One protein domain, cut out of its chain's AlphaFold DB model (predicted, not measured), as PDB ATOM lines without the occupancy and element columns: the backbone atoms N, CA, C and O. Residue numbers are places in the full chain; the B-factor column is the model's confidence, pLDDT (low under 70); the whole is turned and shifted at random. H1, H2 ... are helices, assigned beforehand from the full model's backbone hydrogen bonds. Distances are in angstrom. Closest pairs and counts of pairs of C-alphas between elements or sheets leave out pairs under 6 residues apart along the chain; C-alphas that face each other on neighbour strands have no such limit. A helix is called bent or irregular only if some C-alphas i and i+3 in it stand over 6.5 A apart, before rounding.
ATOM      1  N   PHE A  28     220.442 161.120 200.669       49.25
ATOM      2  CA  PHE A  28     219.486 160.052 200.390       49.25
ATOM      3  C   PHE A  28     219.481 159.587 198.926       49.25
ATOM      4  O   PHE A  28     219.525 158.383 198.701       49.25
ATOM      5  N   ALA A  29     219.494 160.495 197.944       50.84
ATOM      6  CA  ALA A  29     219.490 160.133 196.523       50.84
ATOM      7  C   ALA A  29     220.789 159.414 196.123       50.84
ATOM      8  O   ALA A  29     220.747 158.358 195.496       50.84
ATOM      9  N   ALA A  30     221.939 159.917 196.587       52.47
ATOM     10  CA  ALA A  30     223.231 159.264 196.380       52.47
ATOM     11  C   ALA A  30     223.303 157.883 197.061       52.47
ATOM     12  O   ALA A  30     223.840 156.936 196.495       52.47
ATOM     13  N   THR A  31     222.725 157.741 198.260       59.38
ATOM     14  CA  THR A  31     222.679 156.447 198.962       59.38
ATOM     15  C   THR A  31     221.780 155.445 198.237       59.38
ATOM     16  O   THR A  31     222.182 154.299 198.056       59.38
ATOM     17  N   ASN A  32     220.593 155.869 197.787       64.94
ATOM     18  CA  ASN A  32     219.662 155.012 197.050       64.94
ATOM     19  C   ASN A  32     220.237 154.573 195.699       64.94
ATOM     20  O   ASN A  32     220.073 153.413 195.314       64.94
ATOM     21  N   ALA A  33     220.938 155.473 195.004       64.50
ATOM     22  CA  ALA A  33     221.612 155.150 193.757       64.50
ATOM     23  C   ALA A  33     222.650 154.038 193.966       64.50
ATOM     24  O   ALA A  33     222.642 153.046 193.244       64.50
ATOM     25  N   GLU A  34     223.492 154.146 194.995       70.06
ATOM     26  CA  GLU A  34     224.505 153.127 195.299       70.06
ATOM     27  C   GLU A  34     223.903 151.764 195.684       70.06
ATOM     28  O   GLU A  34     224.491 150.730 195.370       70.06
ATOM     29  N   THR A  35     222.730 151.721 196.329       79.69
ATOM     30  CA  THR A  35     222.118 150.445 196.741       79.69
ATOM     31  C   THR A  35     221.404 149.698 195.616       79.69
ATOM     32  O   THR A  35     221.355 148.471 195.666       79.69
ATOM     33  N   HIS A  36     220.853 150.398 194.618       83.25
ATOM     34  CA  HIS A  36     220.022 149.786 193.564       83.25
ATOM     35  C   HIS A  36     220.719 149.685 192.204       83.25
ATOM     36  O   HIS A  36     220.204 149.044 191.284       83.25
ATOM     37  N   LYS A  37     221.901 150.291 192.063       88.56
ATOM     38  CA  LYS A  37     222.666 150.277 190.820       88.56
ATOM     39  C   LYS A  37     223.040 148.861 190.396       88.56
ATOM     40  O   LYS A  37     223.657 148.099 191.139       88.56
ATOM     41  N   ARG A  38     222.716 148.544 189.144       92.00
ATOM     42  CA  ARG A  38     223.089 147.296 188.471       92.00
ATOM     43  C   ARG A  38     223.588 147.558 187.058       92.00
ATOM     44  O   ARG A  38     223.372 148.630 186.494       92.00
ATOM     45  N   ASP A  39     224.216 146.546 186.475       90.31
ATOM     46  CA  ASP A  39     224.582 146.584 185.066       90.31
ATOM     47  C   ASP A  39     223.320 146.622 184.191       90.31
ATOM     48  O   ASP A  39     222.359 145.871 184.401       90.31
ATOM     49  N   LEU A  40     223.334 147.523 183.207       92.69
ATOM     50  CA  LEU A  40     222.289 147.654 182.199       92.69
ATOM     51  C   LEU A  40     222.650 146.811 180.976       92.69
ATOM     52  O   LEU A  40     223.788 146.824 180.498       92.69
ATOM     53  N   THR A  41     221.665 146.102 180.442       95.25
ATOM     54  CA  THR A  41     221.794 145.391 179.167       95.25
ATOM     55  C   THR A  41     221.807 146.372 177.993       95.25
ATOM     56  O   THR A  41     221.361 147.519 178.096       95.25
ATOM     57  N   ALA A  42     222.313 145.926 176.842       93.75
ATOM     58  CA  ALA A  42     222.344 146.758 175.641       93.75
ATOM     59  C   ALA A  42     220.927 147.107 175.157       93.75
ATOM     60  O   ALA A  42     220.697 148.204 174.648       93.75
ATOM     61  N   GLU A  43     219.983 146.187 175.342       95.00
ATOM     62  CA  GLU A  43     218.575 146.342 175.002       95.00
ATOM     63  C   GLU A  43     217.899 147.402 175.882       95.00
ATOM     64  O   GLU A  43     217.225 148.288 175.357       95.00
ATOM     65  N   GLU A  44     218.130 147.364 177.199       94.81
ATOM     66  CA  GLU A  44     217.615 148.378 178.131       94.81
ATOM     67  C   GLU A  44     218.164 149.764 177.785       94.81
ATOM     68  O   GLU A  44     217.397 150.716 177.660       94.81
ATOM     69  N   ILE A  45     219.475 149.875 177.540       94.69
ATOM     70  CA  ILE A  45     220.107 151.139 177.135       94.69
ATOM     71  C   ILE A  45     219.491 151.665 175.836       94.69
ATOM     72  O   ILE A  45     219.196 152.855 175.731       94.69
ATOM     73  N   ALA A  46     219.291 150.792 174.844       95.19
ATOM     74  CA  ALA A  46     218.709 151.177 173.565       95.19
ATOM     75  C   ALA A  46     217.271 151.688 173.716       95.19
ATOM     76  O   ALA A  46     216.918 152.670 173.070       95.19
ATOM     77  N   LEU A  47     216.463 151.066 174.580       96.12
ATOM     78  CA  LEU A  47     215.098 151.512 174.869       96.12
ATOM     79  C   LEU A  47     215.093 152.850 175.610       96.12
ATOM     80  O   LEU A  47     214.422 153.787 175.181       96.12
ATOM     81  N   ILE A  48     215.898 152.980 176.663       95.81
ATOM     82  CA  ILE A  48     216.025 154.217 177.445       95.81
ATOM     83  C   ILE A  48     216.487 155.383 176.555       95.81
ATOM     84  O   ILE A  48     215.990 156.500 176.688       95.81
ATOM     85  N   ALA A  49     217.374 155.129 175.588       95.12
ATOM     86  CA  ALA A  49     217.816 156.141 174.630       95.12
ATOM     87  C   ALA A  49     216.668 156.722 173.787       95.12
ATOM     88  O   ALA A  49     216.754 157.871 173.363       95.12
ATOM     89  N   THR A  50     215.592 155.963 173.544       95.94
ATOM     90  CA  THR A  50     214.454 156.444 172.738       95.94
ATOM     91  C   THR A  50     213.594 157.476 173.465       95.94
ATOM     92  O   THR A  50     212.895 158.250 172.816       95.94
ATOM     93  N   VAL A  51     213.658 157.500 174.799       94.31
ATOM     94  CA  VAL A  51     212.892 158.414 175.656       94.31
ATOM     95  C   VAL A  51     213.766 159.500 176.285       94.31
ATOM     96  O   VAL A  51     213.253 160.319 177.042       94.31
ATOM     97  N   PHE A  52     215.068 159.524 175.999       95.12
ATOM     98  CA  PHE A  52     215.986 160.530 176.527       95.12
ATOM     99  C   PHE A  52     216.029 161.778 175.639       95.12
ATOM    100  O   PHE A  52     216.396 161.716 174.466       95.12
ATOM    101  N   ASP A  53     215.702 162.921 176.230       92.88
ATOM    102  CA  ASP A  53     215.803 164.247 175.636       92.88
ATOM    103  C   ASP A  53     216.942 165.013 176.323       92.88
ATOM    104  O   ASP A  53     216.848 165.430 177.479       92.88
ATOM    105  N   ALA A  54     218.045 165.185 175.595       91.50
ATOM    106  CA  ALA A  54     219.237 165.845 176.112       91.50
ATOM    107  C   ALA A  54     219.015 167.331 176.429       91.50
ATOM    108  O   ALA A  54     219.578 167.824 177.406       91.50
ATOM    109  N   ASP A  55     218.194 168.032 175.643       89.94
ATOM    110  CA  ASP A  55     217.926 169.457 175.846       89.94
ATOM    111  C   ASP A  55     217.075 169.655 177.103       89.94
ATOM    112  O   ASP A  55     217.343 170.537 177.927       89.94
ATOM    113  N   TYR A  56     216.076 168.787 177.293       88.69
ATOM    114  CA  TYR A  56     215.304 168.738 178.528       88.69
ATOM    115  C   TYR A  56     216.196 168.420 179.732       88.69
ATOM    116  O   TYR A  56     216.161 169.144 180.731       88.69
ATOM    117  N   TYR A  57     217.018 167.374 179.633       86.44
ATOM    118  CA  TYR A  57     217.869 166.927 180.730       86.44
ATOM    119  C   TYR A  57     218.892 167.996 181.135       86.44
ATOM    120  O   TYR A  57     219.045 168.271 182.323       86.44
ATOM    121  N   ALA A  58     219.521 168.671 180.166       84.88
ATOM    122  CA  ALA A  58     220.425 169.795 180.417       84.88
ATOM    123  C   ALA A  58     219.738 170.937 181.178       84.88
ATOM    124  O   ALA A  58     220.329 171.546 182.067       84.88
ATOM    125  N   LYS A  59     218.474 171.222 180.838       85.25
ATOM    126  CA  LYS A  59     217.685 172.280 181.476       85.25
ATOM    127  C   LYS A  59     217.260 171.920 182.901       85.25
ATOM    128  O   LYS A  59     217.225 172.802 183.751       85.25
ATOM    129  N   GLN A  60     216.897 170.660 183.148       79.31
ATOM    130  CA  GLN A  60     216.493 170.198 184.482       79.31
ATOM    131  C   GLN A  60     217.682 169.913 185.404       79.31
ATOM    132  O   GLN A  60     217.526 169.973 186.618       79.31
ATOM    133  N   CYS A  61     218.855 169.620 184.840       80.00
ATOM    134  CA  CYS A  61     220.066 169.279 185.581       80.00
ATOM    135  C   CYS A  61     221.204 170.272 185.273       80.00
ATOM    136  O   CYS A  61     222.223 169.874 184.696       80.00
ATOM    137  N   PRO A  62     221.058 171.572 185.614       80.31
ATOM    138  CA  PRO A  62     222.116 172.556 185.387       80.31
ATOM    139  C   PRO A  62     223.394 172.216 186.168       80.31
ATOM    140  O   PRO A  62     224.490 172.449 185.672       80.31
ATOM    141  N   ASP A  63     223.258 171.565 187.328       81.88
ATOM    142  CA  ASP A  63     224.360 171.013 188.121       81.88
ATOM    143  C   ASP A  63     225.238 170.047 187.309       81.88
ATOM    144  O   ASP A  63     226.467 170.093 187.379       81.88
ATOM    145  N   VAL A  64     224.609 169.206 186.487       82.44
ATOM    146  CA  VAL A  64     225.294 168.238 185.624       82.44
ATOM    147  C   VAL A  64     225.997 168.943 184.466       82.44
ATOM    148  O   VAL A  64     227.138 168.612 184.146       82.44
ATOM    149  N   VAL A  65     225.344 169.930 183.847       80.44
ATOM    150  CA  VAL A  65     225.938 170.720 182.756       80.44
ATOM    151  C   VAL A  65     227.165 171.484 183.248       80.44
ATOM    152  O   VAL A  65     228.206 171.457 182.587       80.44
ATOM    153  N   ASP A  66     227.067 172.106 184.421       79.50
ATOM    154  CA  ASP A  66     228.158 172.855 185.041       79.50
ATOM    155  C   ASP A  66     229.331 171.936 185.409       79.50
ATOM    156  O   ASP A  66     230.487 172.259 185.129       79.50
ATOM    157  N   ALA A  67     229.047 170.758 185.977       77.06
ATOM    158  CA  ALA A  67     230.070 169.786 186.358       77.06
ATOM    159  C   ALA A  67     230.793 169.167 185.149       77.06
ATOM    160  O   ALA A  67     232.008 168.963 185.183       77.06
ATOM    161  N   LEU A  68     230.058 168.868 184.074       80.56
ATOM    162  CA  LEU A  68     230.622 168.290 182.852       80.56
ATOM    163  C   LEU A  68     231.252 169.351 181.939       80.56
ATOM    164  O   LEU A  68     232.038 169.010 181.051       80.56
ATOM    165  N   GLY A  69     230.904 170.627 182.132       84.81
ATOM    166  CA  GLY A  69     231.331 171.741 181.287       84.81
ATOM    167  C   GLY A  69     230.815 171.645 179.847       84.81
ATOM    168  O   GLY A  69     231.409 172.226 178.938       84.81
ATOM    169  N   THR A  70     229.756 170.867 179.614       81.56
ATOM    170  CA  THR A  70     229.198 170.619 178.283       81.56
ATOM    171  C   THR A  70     227.715 170.274 178.352       81.56
ATOM    172  O   THR A  70     227.249 169.642 179.298       81.56
ATOM    173  N   SER A  71     226.989 170.646 177.301       87.69
ATOM    174  CA  SER A  71     225.603 170.228 177.051       87.69
ATOM    175  C   SER A  71     225.518 169.218 175.900       87.69
ATOM    176  O   SER A  71     224.491 169.095 175.242       87.69
ATOM    177  N   ASP A  72     226.620 168.525 175.602       91.88
ATOM    178  CA  ASP A  72     226.655 167.498 174.565       91.88
ATOM    179  C   ASP A  72     225.724 166.322 174.904       91.88
ATOM    180  O   ASP A  72     225.814 165.722 175.978       91.88
ATOM    181  N   ALA A  73     224.865 165.959 173.951       90.75
ATOM    182  CA  ALA A  73     223.820 164.962 174.151       90.75
ATOM    183  C   ALA A  73     224.361 163.578 174.544       90.75
ATOM    184  O   ALA A  73     223.767 162.911 175.389       90.75
ATOM    185  N   GLN A  74     225.492 163.142 173.974       91.69
ATOM    186  CA  GLN A  74     226.079 161.841 174.314       91.69
ATOM    187  C   GLN A  74     226.649 161.842 175.731       91.69
ATOM    188  O   GLN A  74     226.505 160.861 176.458       91.69
ATOM    189  N   THR A  75     227.273 162.950 176.127       88.56
ATOM    190  CA  THR A  75     227.849 163.112 177.465       88.56
ATOM    191  C   THR A  75     226.754 163.163 178.531       88.56
ATOM    192  O   THR A  75     226.853 162.476 179.548       88.56
ATOM    193  N   LEU A  76     225.674 163.905 178.275       88.81
ATOM    194  CA  LEU A  76     224.512 163.966 179.165       88.81
ATOM    195  C   LEU A  76     223.800 162.617 179.269       88.81
ATOM    196  O   LEU A  76     223.441 162.200 180.368       88.81
ATOM    197  N   PHE A  77     223.659 161.897 178.155       93.50
ATOM    198  CA  PHE A  77     223.081 160.556 178.176       93.50
ATOM    199  C   PHE A  77     223.955 159.566 178.959       93.50
ATOM    200  O   PHE A  77     223.444 158.781 179.756       93.50
ATOM    201  N   ALA A  78     225.280 159.631 178.802       90.81
ATOM    202  CA  ALA A  78     226.204 158.812 179.584       90.81
ATOM    203  C   ALA A  78     226.110 159.115 181.088       90.81
ATOM    204  O   ALA A  78     226.105 158.190 181.902       90.81
ATOM    205  N   HIS A  79     225.982 160.393 181.461       91.44
ATOM    206  CA  HIS A  79     225.725 160.780 182.847       91.44
ATOM    207  C   HIS A  79     224.387 160.227 183.343       91.44
ATOM    208  O   HIS A  79     224.314 159.685 184.445       91.44
ATOM    209  N   PHE A  80     223.330 160.342 182.542       92.94
ATOM    210  CA  PHE A  80     222.019 159.820 182.895       92.94
ATOM    211  C   PHE A  80     222.073 158.314 183.186       92.94
ATOM    212  O   PHE A  80     221.675 157.896 184.264       92.94
ATOM    213  N   LEU A  81     222.665 157.501 182.308       92.69
ATOM    214  CA  LEU A  81     222.793 156.055 182.541       92.69
ATOM    215  C   LEU A  81     223.672 155.705 183.757       92.69
ATOM    216  O   LEU A  81     223.428 154.713 184.444       92.69
ATOM    217  N   GLY A  82     224.718 156.497 184.010       85.56
ATOM    218  CA  GLY A  82     225.667 156.247 185.095       85.56
ATOM    219  C   GLY A  82     225.177 156.685 186.476       85.56
ATOM    220  O   GLY A  82     225.534 156.049 187.471       85.56
ATOM    221  N   PHE A  83     224.378 157.751 186.530       85.19
ATOM    222  CA  PHE A  83     223.982 158.432 187.764       85.19
ATOM    223  C   PHE A  83     222.508 158.823 187.737       85.19
ATOM    224  O   PHE A  83     221.746 158.350 188.569       85.19
ATOM    225  N   GLY A  84     222.086 159.618 186.748       87.56
ATOM    226  CA  GLY A  84     220.756 160.236 186.751       87.56
ATOM    227  C   GLY A  84     219.591 159.246 186.844       87.56
ATOM    228  O   GLY A  84     218.646 159.498 187.579       87.56
ATOM    229  N   LEU A  85     219.678 158.102 186.167       91.00
ATOM    230  CA  LEU A  85     218.685 157.030 186.223       91.00
ATOM    231  C   LEU A  85     218.506 156.510 187.653       91.00
ATOM    232  O   LEU A  85     217.385 156.293 188.085       91.00
ATOM    233  N   TRP A  86     219.608 156.330 188.380       89.44
ATOM    234  CA  TRP A  86     219.630 155.792 189.745       89.44
ATOM    235  C   TRP A  86     219.273 156.845 190.797       89.44
ATOM    236  O   TRP A  86     218.842 156.513 191.896       89.44
ATOM    237  N   GLU A  87     219.425 158.117 190.450       84.94
ATOM    238  CA  GLU A  87     219.002 159.268 191.247       84.94
ATOM    239  C   GLU A  87     217.538 159.669 190.974       84.94
ATOM    240  O   GLU A  87     217.151 160.787 191.299       84.94
ATOM    241  N   GLU A  88     216.737 158.803 190.334       90.31
ATOM    242  CA  GLU A  88     215.331 159.080 189.987       90.31
ATOM    243  C   GLU A  88     215.164 160.349 189.119       90.31
ATOM    244  O   GLU A  88     214.129 161.010 189.152       90.31
ATOM    245  N   ARG A  89     216.168 160.724 188.305       90.44
ATOM    246  CA  ARG A  89     216.095 161.907 187.424       90.44
ATOM    247  C   ARG A  89     215.273 161.640 186.165       90.44
ATOM    248  O   ARG A  89     215.186 160.523 185.660       90.44
ATOM    249  N   GLN A  90     214.700 162.698 185.597       90.94
ATOM    250  CA  GLN A  90     213.740 162.561 184.501       90.94
ATOM    251  C   GLN A  90     214.388 162.727 183.117       90.94
ATOM    252  O   GLN A  90     215.129 163.687 182.911       90.94
ATOM    253  N   PRO A  91     214.114 161.828 182.153       90.00
ATOM    254  CA  PRO A  91     214.784 161.796 180.860       90.00
ATOM    255  C   PRO A  91     214.111 162.721 179.839       90.00
ATOM    256  O   PRO A  91     214.749 163.097 178.866       90.00
ATOM    257  N   ASN A  92     212.837 163.079 180.040       88.06
ATOM    258  CA  ASN A  92     212.056 163.976 179.188       88.06
ATOM    259  C   ASN A  92     210.920 164.642 179.992       88.06
ATOM    260  O   ASN A  92     210.654 164.271 181.134       88.06
ATOM    261  N   ALA A  93     210.223 165.608 179.387       85.12
ATOM    262  CA  ALA A  93     209.169 166.380 180.052       85.12
ATOM    263  C   ALA A  93     207.864 165.599 180.306       85.12
ATOM    264  O   ALA A  93     207.054 166.000 181.139       85.12
ATOM    265  N   GLN A  94     207.643 164.510 179.574       86.06
ATOM    266  CA  GLN A  94     206.416 163.719 179.564       86.06
ATOM    267  C   GLN A  94     206.486 162.500 180.496       86.06
ATOM    268  O   GLN A  94     205.493 161.775 180.632       86.06
ATOM    269  N   PHE A  95     207.632 162.277 181.141       88.00
ATOM    270  CA  PHE A  95     207.878 161.130 181.997       88.00
ATOM    271  C   PHE A  95     208.553 161.527 183.305       88.00
ATOM    272  O   PHE A  95     209.645 162.086 183.316       88.00
ATOM    273  N   ASN A  96     207.906 161.169 184.408       91.06
ATOM    274  CA  ASN A  96     208.458 161.164 185.744       91.06
ATOM    275  C   ASN A  96     208.357 159.741 186.313       91.06
ATOM    276  O   ASN A  96     207.251 159.201 186.417       91.06
ATOM    277  N   VAL A  97     209.498 159.136 186.653       92.88
ATOM    278  CA  VAL A  97     209.573 157.722 187.048       92.88
ATOM    279  C   VAL A  97     208.814 157.430 188.346       92.88
ATOM    280  O   VAL A  97     208.062 156.459 188.395       92.88
ATOM    281  N   ASP A  98     208.900 158.313 189.341       91.69
ATOM    282  CA  ASP A  98     208.224 158.170 190.638       91.69
ATOM    283  C   ASP A  98     206.706 158.244 190.495       91.69
ATOM    284  O   ASP A  98     205.949 157.442 191.052       91.69
ATOM    285  N   VAL A  99     206.239 159.200 189.691       89.62
ATOM    286  CA  VAL A  99     204.823 159.348 189.355       89.62
ATOM    287  C   VAL A  99     204.343 158.120 188.595       89.62
ATOM    288  O   VAL A  99     203.307 157.550 188.947       89.62
ATOM    289  N   TYR A 100     205.089 157.691 187.578       92.38
ATOM    290  CA  TYR A 100     204.725 156.536 186.771       92.38
ATOM    291  C   TYR A 100     204.649 155.265 187.623       92.38
ATOM    292  O   TYR A 100     203.653 154.545 187.540       92.38
ATOM    293  N   ALA A 101     205.617 155.036 188.509       93.25
ATOM    294  CA  ALA A 101     205.611 153.911 189.437       93.25
ATOM    295  C   ALA A 101     204.454 153.991 190.443       93.25
ATOM    296  O   ALA A 101     203.703 153.032 190.618       93.25
ATOM    297  N   THR A 102     204.226 155.161 191.045       90.44
ATOM    298  CA  THR A 102     203.150 155.346 192.029       90.44
ATOM    299  C   THR A 102     201.761 155.141 191.423       90.44
ATOM    300  O   THR A 102     200.846 154.635 192.079       90.44
ATOM    301  N   ARG A 103     201.565 155.557 190.169       89.19
ATOM    302  CA  ARG A 103     200.245 155.584 189.525       89.19
ATOM    303  C   ARG A 103     199.884 154.303 188.791       89.19
ATOM    304  O   ARG A 103     198.694 154.066 188.579       89.19
ATOM    305  N   ASN A 104     200.869 153.475 188.470       91.06
ATOM    306  CA  ASN A 104     200.671 152.191 187.819       91.06
ATOM    307  C   ASN A 104     200.875 151.059 188.829       91.06
ATOM    308  O   ASN A 104     201.947 150.467 188.931       91.06
ATOM    309  N   VAL A 105     199.817 150.779 189.597       91.50
ATOM    310  CA  VAL A 105     199.827 149.778 190.679       91.50
ATOM    311  C   VAL A 105     200.183 148.381 190.178       91.50
ATOM    312  O   VAL A 105     200.835 147.608 190.871       91.50
ATOM    313  N   ASP A 106     199.765 148.045 188.963       93.81
ATOM    314  CA  ASP A 106     200.153 146.809 188.291       93.81
ATOM    315  C   ASP A 106     201.669 146.717 188.071       93.81
ATOM    316  O   ASP A 106     202.246 145.650 188.278       93.81
ATOM    317  N   LEU A 107     202.316 147.834 187.723       93.94
ATOM    318  CA  LEU A 107     203.754 147.880 187.483       93.94
ATOM    319  C   LEU A 107     204.537 147.792 188.782       93.94
ATOM    320  O   LEU A 107     205.443 146.972 188.855       93.94
ATOM    321  N   HIS A 108     204.172 148.523 189.838       91.19
ATOM    322  CA  HIS A 108     204.926 148.395 191.088       91.19
ATOM    323  C   HIS A 108     204.698 147.073 191.820       91.19
ATOM    324  O   HIS A 108     205.605 146.578 192.487       91.19
ATOM    325  N   LYS A 109     203.555 146.413 191.600       93.06
ATOM    326  CA  LYS A 109     203.381 145.011 192.001       93.06
ATOM    327  C   LYS A 109     204.354 144.084 191.281       93.06
ATOM    328  O   LYS A 109     204.795 143.104 191.877       93.06
ATOM    329  N   ALA A 110     204.642 144.351 190.009       95.75
ATOM    330  CA  ALA A 110     205.502 143.512 189.185       95.75
ATOM    331  C   ALA A 110     206.995 143.812 189.387       95.75
ATOM    332  O   ALA A 110     207.793 142.883 189.472       95.75
ATOM    333  N   PHE A 111     207.362 145.090 189.461       96.00
ATOM    334  CA  PHE A 111     208.744 145.567 189.408       96.00
ATOM    335  C   PHE A 111     209.310 145.927 190.780       96.00
ATOM    336  O   PHE A 111     210.517 145.835 190.971       96.00
ATOM    337  N   GLY A 112     208.464 146.305 191.745       95.00
ATOM    338  CA  GLY A 112     208.930 146.807 193.036       95.00
ATOM    339  C   GLY A 112     209.842 148.020 192.859       95.00
ATOM    340  O   GLY A 112     209.441 149.003 192.238       95.00
ATOM    341  N   ASP A 113     211.060 147.913 193.379       93.81
ATOM    342  CA  ASP A 113     212.118 148.926 193.371       93.81
ATOM    343  C   ASP A 113     213.034 148.869 192.129       93.81
ATOM    344  O   ASP A 113     213.998 149.633 192.045       93.81
ATOM    345  N   ASP A 114     212.749 148.010 191.135       95.56
ATOM    346  CA  ASP A 114     213.512 147.963 189.878       95.56
ATOM    347  C   ASP A 114     213.200 149.181 189.002       95.56
ATOM    348  O   ASP A 114     212.377 149.150 188.085       95.56
ATOM    349  N   ILE A 115     213.897 150.276 189.289       95.69
ATOM    350  CA  ILE A 115     213.747 151.552 188.599       95.69
ATOM    351  C   ILE A 115     213.948 151.443 187.082       95.69
ATOM    352  O   ILE A 115     213.215 152.063 186.306       95.69
ATOM    353  N   VAL A 116     214.879 150.594 186.638       96.75
ATOM    354  CA  VAL A 116     215.165 150.376 185.214       96.75
ATOM    355  C   VAL A 116     213.941 149.794 184.513       96.75
ATOM    356  O   VAL A 116     213.614 150.230 183.407       96.75
ATOM    357  N   ALA A 117     213.223 148.870 185.160       97.12
ATOM    358  CA  ALA A 117     212.023 148.262 184.594       97.12
ATOM    359  C   ALA A 117     210.940 149.301 184.268       97.12
ATOM    360  O   ALA A 117     210.270 149.169 183.244       97.12
ATOM    361  N   TYR A 118     210.803 150.376 185.052       96.50
ATOM    362  CA  TYR A 118     209.842 151.446 184.754       96.50
ATOM    363  C   TYR A 118     210.238 152.273 183.531       96.50
ATOM    364  O   TYR A 118     209.386 152.526 182.677       96.50
ATOM    365  N   TYR A 119     211.513 152.660 183.407       96.12
ATOM    366  CA  TYR A 119     211.999 153.364 182.213       96.12
ATOM    367  C   TYR A 119     211.829 152.513 180.954       96.12
ATOM    368  O   TYR A 119     211.357 152.995 179.924       96.12
ATOM    369  N   VAL A 120     212.188 151.233 181.051       97.00
ATOM    370  CA  VAL A 120     212.075 150.265 179.960       97.00
ATOM    371  C   VAL A 120     210.617 150.067 179.575       97.00
ATOM    372  O   VAL A 120     210.292 150.169 178.396       97.00
ATOM    373  N   HIS A 121     209.731 149.855 180.551       96.06
ATOM    374  CA  HIS A 121     208.305 149.686 180.306       96.06
ATOM    375  C   HIS A 121     207.705 150.916 179.619       96.06
ATOM    376  O   HIS A 121     206.953 150.779 178.650       96.06
ATOM    377  N   TYR A 122     208.068 152.115 180.085       94.88
ATOM    378  CA  TYR A 122     207.617 153.361 179.479       94.88
ATOM    379  C   TYR A 122     208.077 153.490 178.019       94.88
ATOM    380  O   TYR A 122     207.283 153.865 177.154       94.88
ATOM    381  N   ALA A 123     209.332 153.138 177.735       94.75
ATOM    382  CA  ALA A 123     209.902 153.192 176.393       94.75
ATOM    383  C   ALA A 123     209.348 152.111 175.448       94.75
ATOM    384  O   ALA A 123     209.192 152.362 174.254       94.75
ATOM    385  N   SER A 124     209.051 150.911 175.956       95.81
ATOM    386  CA  SER A 124     208.672 149.766 175.123       95.81
ATOM    387  C   SER A 124     207.171 149.623 174.865       95.81
ATOM    388  O   SER A 124     206.818 148.902 173.939       95.81
ATOM    389  N   HIS A 125     206.307 150.283 175.647       93.50
ATOM    390  CA  HIS A 125     204.840 150.197 175.514       93.50
ATOM    391  C   HIS A 125     204.172 151.553 175.212       93.50
ATOM    392  O   HIS A 125     203.222 151.931 175.902       93.50
ATOM    393  N   PRO A 126     204.637 152.344 174.226       88.94
ATOM    394  CA  PRO A 126     204.098 153.683 173.967       88.94
ATOM    395  C   PRO A 126     202.578 153.703 173.715       88.94
ATOM    396  O   PRO A 126     201.917 154.705 173.981       88.94
ATOM    397  N   GLU A 127     202.001 152.602 173.238       88.19
ATOM    398  CA  GLU A 127     200.563 152.420 173.042       88.19
ATOM    399  C   GLU A 127     199.753 152.359 174.346       88.19
ATOM    400  O   GLU A 127     198.591 152.770 174.358       88.19
ATOM    401  N   GLU A 128     200.345 151.899 175.451       87.88
ATOM    402  CA  GLU A 128     199.676 151.839 176.756       87.88
ATOM    403  C   GLU A 128     199.625 153.211 177.439       87.88
ATOM    404  O   GLU A 128     198.769 153.462 178.294       87.88
ATOM    405  N   GLN A 129     200.495 154.138 177.032       82.50
ATOM    406  CA  GLN A 129     200.766 155.368 177.785       82.50
ATOM    407  C   GLN A 129     199.563 156.309 177.765       82.50
ATOM    408  O   GLN A 129     199.266 156.965 178.762       82.50
ATOM    409  N   ALA A 130     198.789 156.288 176.678       78.81
ATOM    410  CA  ALA A 130     197.521 157.006 176.592       78.81
ATOM    411  C   ALA A 130     196.480 156.515 177.622       78.81
ATOM    412  O   ALA A 130     195.638 157.297 178.066       78.81
ATOM    413  N   GLY A 131     196.526 155.234 178.006       78.19
ATOM    414  CA  GLY A 131     195.611 154.618 178.972       78.19
ATOM    415  C   GLY A 131     196.103 154.660 180.422       78.19
ATOM    416  O   GLY A 131     195.284 154.707 181.340       78.19
ATOM    417  N   ARG A 132     197.424 154.690 180.640       80.25
ATOM    418  CA  ARG A 132     198.051 154.698 181.977       80.25
ATOM    419  C   ARG A 132     197.915 156.031 182.725       80.25
ATOM    420  O   ARG A 132     198.041 156.083 183.948       80.25
ATOM    421  N   GLY A 133     197.543 157.104 182.029       69.50
ATOM    422  CA  GLY A 133     197.253 158.393 182.651       69.50
ATOM    423  C   GLY A 133     198.513 159.102 183.156       69.50
ATOM    424  O   GLY A 133     199.472 159.236 182.413       69.50
ATOM    425  N   ILE A 134     198.471 159.613 184.393       65.94
ATOM    426  CA  ILE A 134     199.467 160.516 185.002       65.94
ATOM    427  C   ILE A 134     200.891 159.952 184.869       65.94
ATOM    428  O   ILE A 134     201.269 159.060 185.624       65.94
ATOM    429  N   SER A 135     201.684 160.496 183.951       76.19
ATOM    430  CA  SER A 135     203.115 160.193 183.827       76.19
ATOM    431  C   SER A 135     203.994 161.393 184.154       76.19
ATOM    432  O   SER A 135     205.209 161.270 184.121       76.19
ATOM    433  N   THR A 136     203.405 162.550 184.467       78.94
ATOM    434  CA  THR A 136     204.128 163.797 184.735       78.94
ATOM    435  C   THR A 136     203.874 164.284 186.154       78.94
ATOM    436  O   THR A 136     202.801 164.072 186.729       78.94
ATOM    437  N   LEU A 137     204.847 165.010 186.708       70.00
ATOM    438  CA  LEU A 137     204.688 165.677 187.999       70.00
ATOM    439  C   LEU A 137     203.533 166.694 187.974       70.00
ATOM    440  O   LEU A 137     202.758 166.776 188.923       70.00
ATOM    441  N   GLY A 138     203.358 167.415 186.860       69.56
ATOM    442  CA  GLY A 138     202.258 168.370 186.675       69.56
ATOM    443  C   GLY A 138     200.879 167.713 186.776       69.56
ATOM    444  O   GLY A 138     199.993 168.221 187.466       69.56
ATOM    445  N   ASP A 139     200.697 166.541 186.163       73.88
ATOM    446  CA  ASP A 139     199.450 165.784 186.286       73.88
ATOM    447  C   ASP A 139     199.222 165.255 187.703       73.88
ATOM    448  O   ASP A 139     198.078 165.233 188.168       73.88
ATOM    449  N   ALA A 140     200.288 164.826 188.388       76.31
ATOM    450  CA  ALA A 140     200.200 164.333 189.758       76.31
ATOM    451  C   ALA A 140     199.709 165.449 190.690       76.31
ATOM    452  O   ALA A 140     198.774 165.244 191.468       76.31
ATOM    453  N   MET A 141     200.245 166.659 190.513       72.38
ATOM    454  CA  MET A 141     199.820 167.856 191.238       72.38
ATOM    455  C   MET A 141     198.367 168.229 190.964       72.38
ATOM    456  O   MET A 141     197.593 168.379 191.909       72.38
ATOM    457  N   ARG A 142     197.971 168.331 189.685       71.06
ATOM    458  CA  ARG A 142     196.595 168.688 189.287       71.06
ATOM    459  C   ARG A 142     195.543 167.743 189.861       71.06
ATOM    460  O   ARG A 142     194.390 168.126 190.035       71.06
ATOM    461  N   ARG A 143     195.920 166.489 190.106       72.94
ATOM    462  CA  ARG A 143     195.021 165.438 190.593       72.94
ATOM    463  C   ARG A 143     195.185 165.145 192.081       72.94
ATOM    464  O   ARG A 143     194.561 164.200 192.554       72.94
ATOM    465  N   HIS A 144     195.987 165.933 192.804       73.12
ATOM    466  CA  HIS A 144     196.262 165.730 194.228       73.12
ATOM    467  C   HIS A 144     196.747 164.299 194.527       73.12
ATOM    468  O   HIS A 144     196.361 163.682 195.515       73.12
ATOM    469  N   ALA A 145     197.558 163.735 193.629       77.44
ATOM    470  CA  ALA A 145     198.077 162.390 193.794       77.44
ATOM    471  C   ALA A 145     199.282 162.406 194.741       77.44
ATOM    472  O   ALA A 145     200.222 163.173 194.547       77.44
ATOM    473  N   ALA A 146     199.270 161.520 195.737       83.56
ATOM    474  CA  ALA A 146     200.485 161.191 196.470       83.56
ATOM    475  C   ALA A 146     201.496 160.545 195.513       83.56
ATOM    476  O   ALA A 146     201.107 159.693 194.711       83.56
ATOM    477  N   VAL A 147     202.761 160.944 195.631       85.75
ATOM    478  CA  VAL A 147     203.895 160.373 194.893       85.75
ATOM    479  C   VAL A 147     204.917 159.869 195.905       85.75
ATOM    480  O   VAL A 147     205.182 160.547 196.904       85.75
ATOM    481  N   TYR A 148     205.461 158.685 195.647       89.25
ATOM    482  CA  TYR A 148     206.510 158.042 196.434       89.25
ATOM    483  C   TYR A 148     207.713 157.763 195.541       89.25
ATOM    484  O   TYR A 148     207.546 157.638 194.328       89.25
ATOM    485  N   SER A 149     208.889 157.649 196.155       90.12
ATOM    486  CA  SER A 149     210.094 157.174 195.470       90.12
ATOM    487  C   SER A 149     209.857 155.766 194.929       90.12
ATOM    488  O   SER A 149     209.176 154.953 195.565       90.12
ATOM    489  N   VAL A 150     210.439 155.456 193.772       92.56
ATOM    490  CA  VAL A 150     210.420 154.097 193.218       92.56
ATOM    491  C   VAL A 150     210.975 153.089 194.227       92.56
ATOM    492  O   VAL A 150     210.441 151.989 194.379       92.56
ATOM    493  N   TYR A 151     211.997 153.493 194.979       91.25
ATOM    494  CA  TYR A 151     212.664 152.664 195.982       91.25
ATOM    495  C   TYR A 151     211.827 152.388 197.239       91.25
ATOM    496  O   TYR A 151     212.245 151.629 198.117       91.25
ATOM    497  N   ASP A 152     210.637 152.980 197.354       91.25
ATOM    498  CA  ASP A 152     209.683 152.633 198.402       91.25
ATOM    499  C   ASP A 152     208.752 151.474 198.004       91.25
ATOM    500  O   ASP A 152     208.007 150.984 198.855       91.25
ATOM    501  N   PHE A 153     208.766 151.001 196.754       93.94
ATOM    502  CA  PHE A 153     207.905 149.900 196.315       93.94
ATOM    503  C   PHE A 153     208.536 148.524 196.529       93.94
ATOM    504  O   PHE A 153     209.743 148.336 196.458       93.94
ATOM    505  N   VAL A 154     207.683 147.525 196.767       92.62
ATOM    506  CA  VAL A 154     208.097 146.136 196.998       92.62
ATOM    507  C   VAL A 154     207.284 145.214 196.102       92.62
ATOM    508  O   VAL A 154     206.055 145.307 196.062       92.62
ATOM    509  N   VAL A 155     207.963 144.288 195.418       94.25
ATOM    510  CA  VAL A 155     207.322 143.300 194.538       94.25
ATOM    511  C   VAL A 155     206.192 142.572 195.274       94.25
ATOM    512  O   VAL A 155     206.354 142.077 196.391       94.25
ATOM    513  N   GLY A 156     205.032 142.499 194.624       92.38
ATOM    514  CA  GLY A 156     203.820 141.870 195.139       92.38
ATOM    515  C   GLY A 156     202.964 142.747 196.060       92.38
ATOM    516  O   GLY A 156     201.853 142.331 196.394       92.38
ATOM    517  N   GLN A 157     203.416 143.942 196.451       90.06
ATOM    518  CA  GLN A 157     202.617 144.876 197.253       90.06
ATOM    519  C   GLN A 157     201.853 145.864 196.366       90.06
ATOM    520  O   GLN A 157     202.341 146.283 195.322       90.06
ATOM    521  N   GLU A 158     200.636 146.242 196.777       89.19
ATOM    522  CA  GLU A 158     199.855 147.293 196.091       89.19
ATOM    523  C   GLU A 158     200.114 148.699 196.639       89.19
ATOM    524  O   GLU A 158     199.548 149.673 196.149       89.19
ATOM    525  N   GLN A 159     200.850 148.788 197.741       88.62
ATOM    526  CA  GLN A 159     201.151 150.027 198.437       88.62
ATOM    527  C   GLN A 159     202.669 150.120 198.606       88.62
ATOM    528  O   GLN A 159     203.334 149.080 198.634       88.62
ATOM    529  N   PRO A 160     203.217 151.339 198.741       88.75
ATOM    530  CA  PRO A 160     204.592 151.514 199.184       88.75
ATOM    531  C   PRO A 160     204.838 150.800 200.518       88.75
ATOM    532  O   PRO A 160     203.904 150.576 201.299       88.75
ATOM    533  N   ARG A 161     206.105 150.500 200.805       89.75
ATOM    534  CA  ARG A 161     206.539 149.909 202.071       89.75
ATOM    535  C   ARG A 161     206.011 150.706 203.260       89.75
ATOM    536  O   ARG A 161     205.872 151.931 203.219       89.75
ATOM    537  N   GLU A 162     205.746 150.004 204.355       88.06
ATOM    538  CA  GLU A 162     205.275 150.640 205.581       88.06
ATOM    539  C   GLU A 162     206.265 151.723 206.046       88.06
ATOM    540  O   GLU A 162     207.465 151.481 206.161       88.06
ATOM    541  N   GLY A 163     205.754 152.933 206.285       84.81
ATOM    542  CA  GLY A 163     206.568 154.090 206.666       84.81
ATOM    543  C   GLY A 163     207.182 154.876 205.502       84.81
ATOM    544  O   GLY A 163     207.897 155.840 205.769       84.81
ATOM    545  N   ALA A 164     206.897 154.519 204.243       85.19
ATOM    546  CA  ALA A 164     207.305 155.309 203.082       85.19
ATOM    547  C   ALA A 164     206.796 156.754 203.178       85.19
ATOM    548  O   ALA A 164     205.622 157.017 203.472       85.19
ATOM    549  N   MET A 165     207.692 157.699 202.908       79.94
ATOM    550  CA  MET A 165     207.388 159.122 202.940       79.94
ATOM    551  C   MET A 165     206.947 159.573 201.554       79.94
ATOM    552  O   MET A 165     207.571 159.253 200.548       79.94
ATOM    553  N   LYS A 166     205.875 160.362 201.497       78.62
ATOM    554  CA  LYS A 166     205.454 160.992 200.246       78.62
ATOM    555  C   LYS A 166     206.500 162.031 199.853       78.62
ATOM    556  O   LYS A 166     206.669 163.010 200.578       78.62
ATOM    557  N   ILE A 167     207.152 161.839 198.709       73.12
ATOM    558  CA  ILE A 167     208.091 162.826 198.152       73.12
ATOM    559  C   ILE A 167     207.350 164.050 197.604       73.12
ATOM    560  O   ILE A 167     207.906 165.140 197.524       73.12
ATOM    561  N   GLN A 168     206.054 163.894 197.311       63.75
ATOM    562  CA  GLN A 168     205.157 165.001 197.018       63.75
ATOM    563  C   GLN A 168     203.877 164.903 197.848       63.75
ATOM    564  O   GLN A 168     203.127 163.925 197.773       63.75
ATOM    565  N   THR A 169     203.611 165.943 198.638       46.09
ATOM    566  CA  THR A 169     202.370 166.095 199.404       46.09
ATOM    567  C   THR A 169     201.427 167.078 198.724       46.09
ATOM    568  O   THR A 169     201.861 168.087 198.175       46.09
ATOM    569  N   GLU A 170     200.128 166.801 198.811       48.47
ATOM    570  CA  GLU A 170     199.038 167.655 198.338       48.47
ATOM    571  C   GLU A 170     199.156 169.089 198.891       48.47
ATOM    572  O   GLU A 170     198.839 169.339 200.048       48.47
ATOM    573  N   ASN A 171     199.644 170.025 198.076       38.75
ATOM    574  CA  ASN A 171     199.425 171.477 198.146       38.75
ATOM    575  C   ASN A 171     200.130 172.063 196.911       38.75
ATOM    576  O   ASN A 171     201.301 171.798 196.694       38.75
ATOM    577  N   VAL A 172     199.477 172.778 195.995       44.72
ATOM    578  CA  VAL A 172     198.824 174.070 196.217       44.72
ATOM    579  C   VAL A 172     197.664 174.208 195.226       44.72
ATOM    580  O   VAL A 172     197.837 174.006 194.025       44.72
ATOM    581  N   THR A 173     196.495 174.643 195.692       45.41
ATOM    582  CA  THR A 173     195.325 174.993 194.864       45.41
ATOM    583  C   THR A 173     195.593 176.048 193.775       45.41
ATOM    584  O   THR A 173     194.702 176.327 192.977       45.41
ATOM    585  N   GLN A 174     196.787 176.651 193.717       50.25
ATOM    586  CA  GLN A 174     197.123 177.712 192.764       50.25
ATOM    587  C   GLN A 174     197.454 177.211 191.346       50.25
ATOM    588  O   GLN A 174     197.447 178.011 190.420       50.25
ATOM    589  N   PHE A 175     197.716 175.912 191.155       50.97
ATOM    590  CA  PHE A 175     198.175 175.362 189.866       50.97
ATOM    591  C   PHE A 175     197.083 174.651 189.056       50.97
ATOM    592  O   PHE A 175     197.329 174.211 187.935       50.97
ATOM    593  N   ASN A 176     195.857 174.566 189.585       47.38
ATOM    594  CA  ASN A 176     194.752 173.801 188.991       47.38
ATOM    595  C   ASN A 176     194.287 174.308 187.609       47.38
ATOM    596  O   ASN A 176     193.523 173.619 186.937       47.38
ATOM    597  N   TYR A 177     194.757 175.483 187.173       49.03
ATOM    598  CA  TYR A 177     194.408 176.109 185.891       49.03
ATOM    599  C   TYR A 177     195.624 176.427 185.007       49.03
ATOM    600  O   TYR A 177     195.490 177.154 184.026       49.03
ATOM    601  N   MET A 178     196.804 175.911 185.355       58.28
ATOM    602  CA  MET A 178     198.062 176.201 184.669       58.28
ATOM    603  C   MET A 178     198.470 175.020 183.783       58.28
ATOM    604  O   MET A 178     198.366 173.860 184.194       58.28
ATOM    605  N   SER A 179     198.914 175.304 182.556       54.41
ATOM    606  CA  SER A 179     199.539 174.289 181.702       54.41
ATOM    607  C   SER A 179     200.903 173.879 182.267       54.41
ATOM    608  O   SER A 179     201.480 174.592 183.087       54.41
ATOM    609  N   ASP A 180     201.457 172.748 181.819       55.72
ATOM    610  CA  ASP A 180     202.787 172.300 182.268       55.72
ATOM    611  C   ASP A 180     203.866 173.362 182.004       55.72
ATOM    612  O   ASP A 180     204.734 173.587 182.844       55.72
ATOM    613  N   ASN A 181     203.753 174.098 180.896       55.44
ATOM    614  CA  ASN A 181     204.646 175.213 180.585       55.44
ATOM    615  C   ASN A 181     204.480 176.393 181.555       55.44
ATOM    616  O   ASN A 181     205.474 177.022 181.911       55.44
ATOM    617  N   ASP A 182     203.255 176.674 182.005       55.50
ATOM    618  CA  ASP A 182     202.980 177.757 182.957       55.50
ATOM    619  C   ASP A 182     203.521 177.416 184.351       55.50
ATOM    620  O   ASP A 182     204.066 178.280 185.037       55.50
ATOM    621  N   ILE A 183     203.419 176.147 184.760       59.47
ATOM    622  CA  ILE A 183     203.983 175.652 186.024       59.47
ATOM    623  C   ILE A 183     205.516 175.710 185.972       59.47
ATOM    624  O   ILE A 183     206.142 176.229 186.895       59.47
ATOM    625  N   ILE A 184     206.120 175.252 184.869       57.12
ATOM    626  CA  ILE A 184     207.574 175.306 184.648       57.12
ATOM    627  C   ILE A 184     208.081 176.757 184.631       57.12
ATOM    628  O   ILE A 184     209.147 177.032 185.182       57.12
ATOM    629  N   SER A 185     207.342 177.691 184.020       58.12
ATOM    630  CA  SER A 185     207.693 179.119 184.048       58.12
ATOM    631  C   SER A 185     207.632 179.665 185.468       58.12
ATOM    632  O   SER A 185     208.615 180.218 185.943       58.12
ATOM    633  N   TYR A 186     206.528 179.427 186.179       61.16
ATOM    634  CA  TYR A 186     206.346 179.900 187.549       61.16
ATOM    635  C   TYR A 186     207.438 179.389 188.499       61.16
ATOM    636  O   TYR A 186     207.955 180.139 189.319       61.16
ATOM    637  N   TRP A 187     207.850 178.128 188.372       58.41
ATOM    638  CA  TRP A 187     208.926 177.574 189.194       58.41
ATOM    639  C   TRP A 187     210.311 178.137 188.883       58.41
ATOM    640  O   TRP A 187     211.134 178.226 189.797       58.41
ATOM    641  N   ASN A 188     210.569 178.517 187.628       58.56
ATOM    642  CA  ASN A 188     211.784 179.243 187.263       58.56
ATOM    643  C   ASN A 188     211.748 180.679 187.797       58.56
ATOM    644  O   ASN A 188     212.742 181.141 188.352       58.56
ATOM    645  N   ASP A 189     210.605 181.352 187.668       57.22
ATOM    646  CA  ASP A 189     210.421 182.750 188.065       57.22
ATOM    647  C   ASP A 189     210.489 182.931 189.593       57.22
ATOM    648  O   ASP A 189     211.074 183.896 190.081       57.22
ATOM    649  N   GLU A 190     209.961 181.975 190.361       55.19
ATOM    650  CA  GLU A 190     209.985 181.990 191.832       55.19
ATOM    651  C   GLU A 190     211.248 181.344 192.432       55.19
ATOM    652  O   GLU A 190     211.389 181.256 193.652       55.19
ATOM    653  N   GLY A 191     212.161 180.825 191.600       47.62
ATOM    654  CA  GLY A 191     213.360 180.114 192.062       47.62
ATOM    655  C   GLY A 191     213.072 178.812 192.827       47.62
ATOM    656  O   GLY A 191     213.971 178.232 193.435       47.62
ATOM    657  N   ILE A 192     211.827 178.331 192.793       47.00
ATOM    658  CA  ILE A 192     211.378 177.120 193.488       47.00
ATOM    659  C   ILE A 192     211.991 175.877 192.840       47.00
ATOM    660  O   ILE A 192     212.370 174.954 193.557       47.00
ATOM    661  N   LEU A 193     212.163 175.869 191.510       45.94
ATOM    662  CA  LEU A 193     212.832 174.762 190.818       45.94
ATOM    663  C   LEU A 193     214.257 174.567 191.359       45.94
ATOM    664  O   LEU A 193     214.664 173.450 191.658       45.94
ATOM    665  N   ALA A 194     214.980 175.670 191.574       44.25
ATOM    666  CA  ALA A 194     216.327 175.651 192.135       44.25
ATOM    667  C   ALA A 194     216.352 175.180 193.601       44.25
ATOM    668  O   ALA A 194     217.301 174.523 194.008       44.25
TER     669      ALA A 194
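This is residues 28 to 194 of the 199 residues of an uncharacterized protein of Pseudobutyrivibrio ruminis (UniProt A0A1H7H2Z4). Two clusters of short, crossed helices make the body, H3 to H5 in one and H6 to H8 in the other, with H2 packed on H8 and reaching near H5. H1 lies near H5, H9 near H8 and H10 near H6, while H11 lies out at an edge of the whole, touching no helix but near H10, and residues 143 to 179, a long stretch with no named element, run from H10 past H7 and back to H11. The printed part has 167 residues, with eleven named helices, H1 to H11 in chain order, no named strand, and the class all helix. It is compact and rounded, with a radius of gyration of the C-alphas of 15.7 A and spans of 41 by 38 by 34 A.

H1, residues 28 to 36, begins at C-alpha 28 (219.486, 160.052, 200.390) and is 12.3 A long. H2, residues 42 to 51, measures 15.0 A. H3 is residues 54 to 60 and H4 residues 62 to 68. H5, residues 73 to 84, is the longest by residues and measures 13.8 A; it is neither bent nor irregular, but only just: C-alphas 81 and 84 are 6.3 A apart. H6 is residues 97 to 103 and H7 residues 105 to 111. H8, residues 115 to 124, measures 14.5 A. H9, residues 126 to 132, is only just irregular, with C-alphas 127 and 130 6.55 A apart. H10 is residues 137 to 142. H11, residues 180 to 189, measures 14.2 A and ends at C-alpha 189 (210.421, 182.750, 188.065).

The hub is H8. It touches H2, closest C-alphas Leu 47 and Ala 123, 5.7 A, at a steep tilt of 68 degrees, only just short of perpendicular. It touches H6, about perpendicular at 82 degrees, closest C-alphas Val 97 and Tyr 118, 6.7 A. H7 and H8 only just touch, with 3 pairs of C-alphas within 8 A, the closest Phe 111 and Ala 117, 6.4 A. H6 and H7 touch only at the corner, only just, closest C-alphas Ala 101 and His 108, 5.8 A. H9 is close to H8 but not clearly touching, closest C-alphas Tyr 122 and Gln 129, 7.3 A. H5 touches H3 with residues 73 to 77 alone, closest C-alphas Ala 54 and Ala 73, 5.1 A, and H4 with residues 75 to 79 alone, closest C-alphas Val 65 and Leu 76, 7.8 A. H1 and H5 are close but not clearly touching, with C-alphas Ala 33 and Phe 83 7.2 A apart; so are H10 and H11, with C-alphas Gly 138 and Asp 180 5.9 A apart. Every O i to N i+4 pair is within hydrogen-bond range in H1, H3 to H8, H10 and H11, against 4 of 6 in H2 and 1 of 3 in H9, where 3 of 4 O i to N i+3 pairs are.

The C-alphas of Ala 42 and Thr 173, the two farthest apart, are 43.6 A apart. The printed part has no cut. The links H5 to H6 and H10 to H11 are long, with 12 and 37 residues. The mean pLDDT of the printed part is 80.9; residues 28 to 33, 133 to 134, 138 and 168 to 194 are under 70.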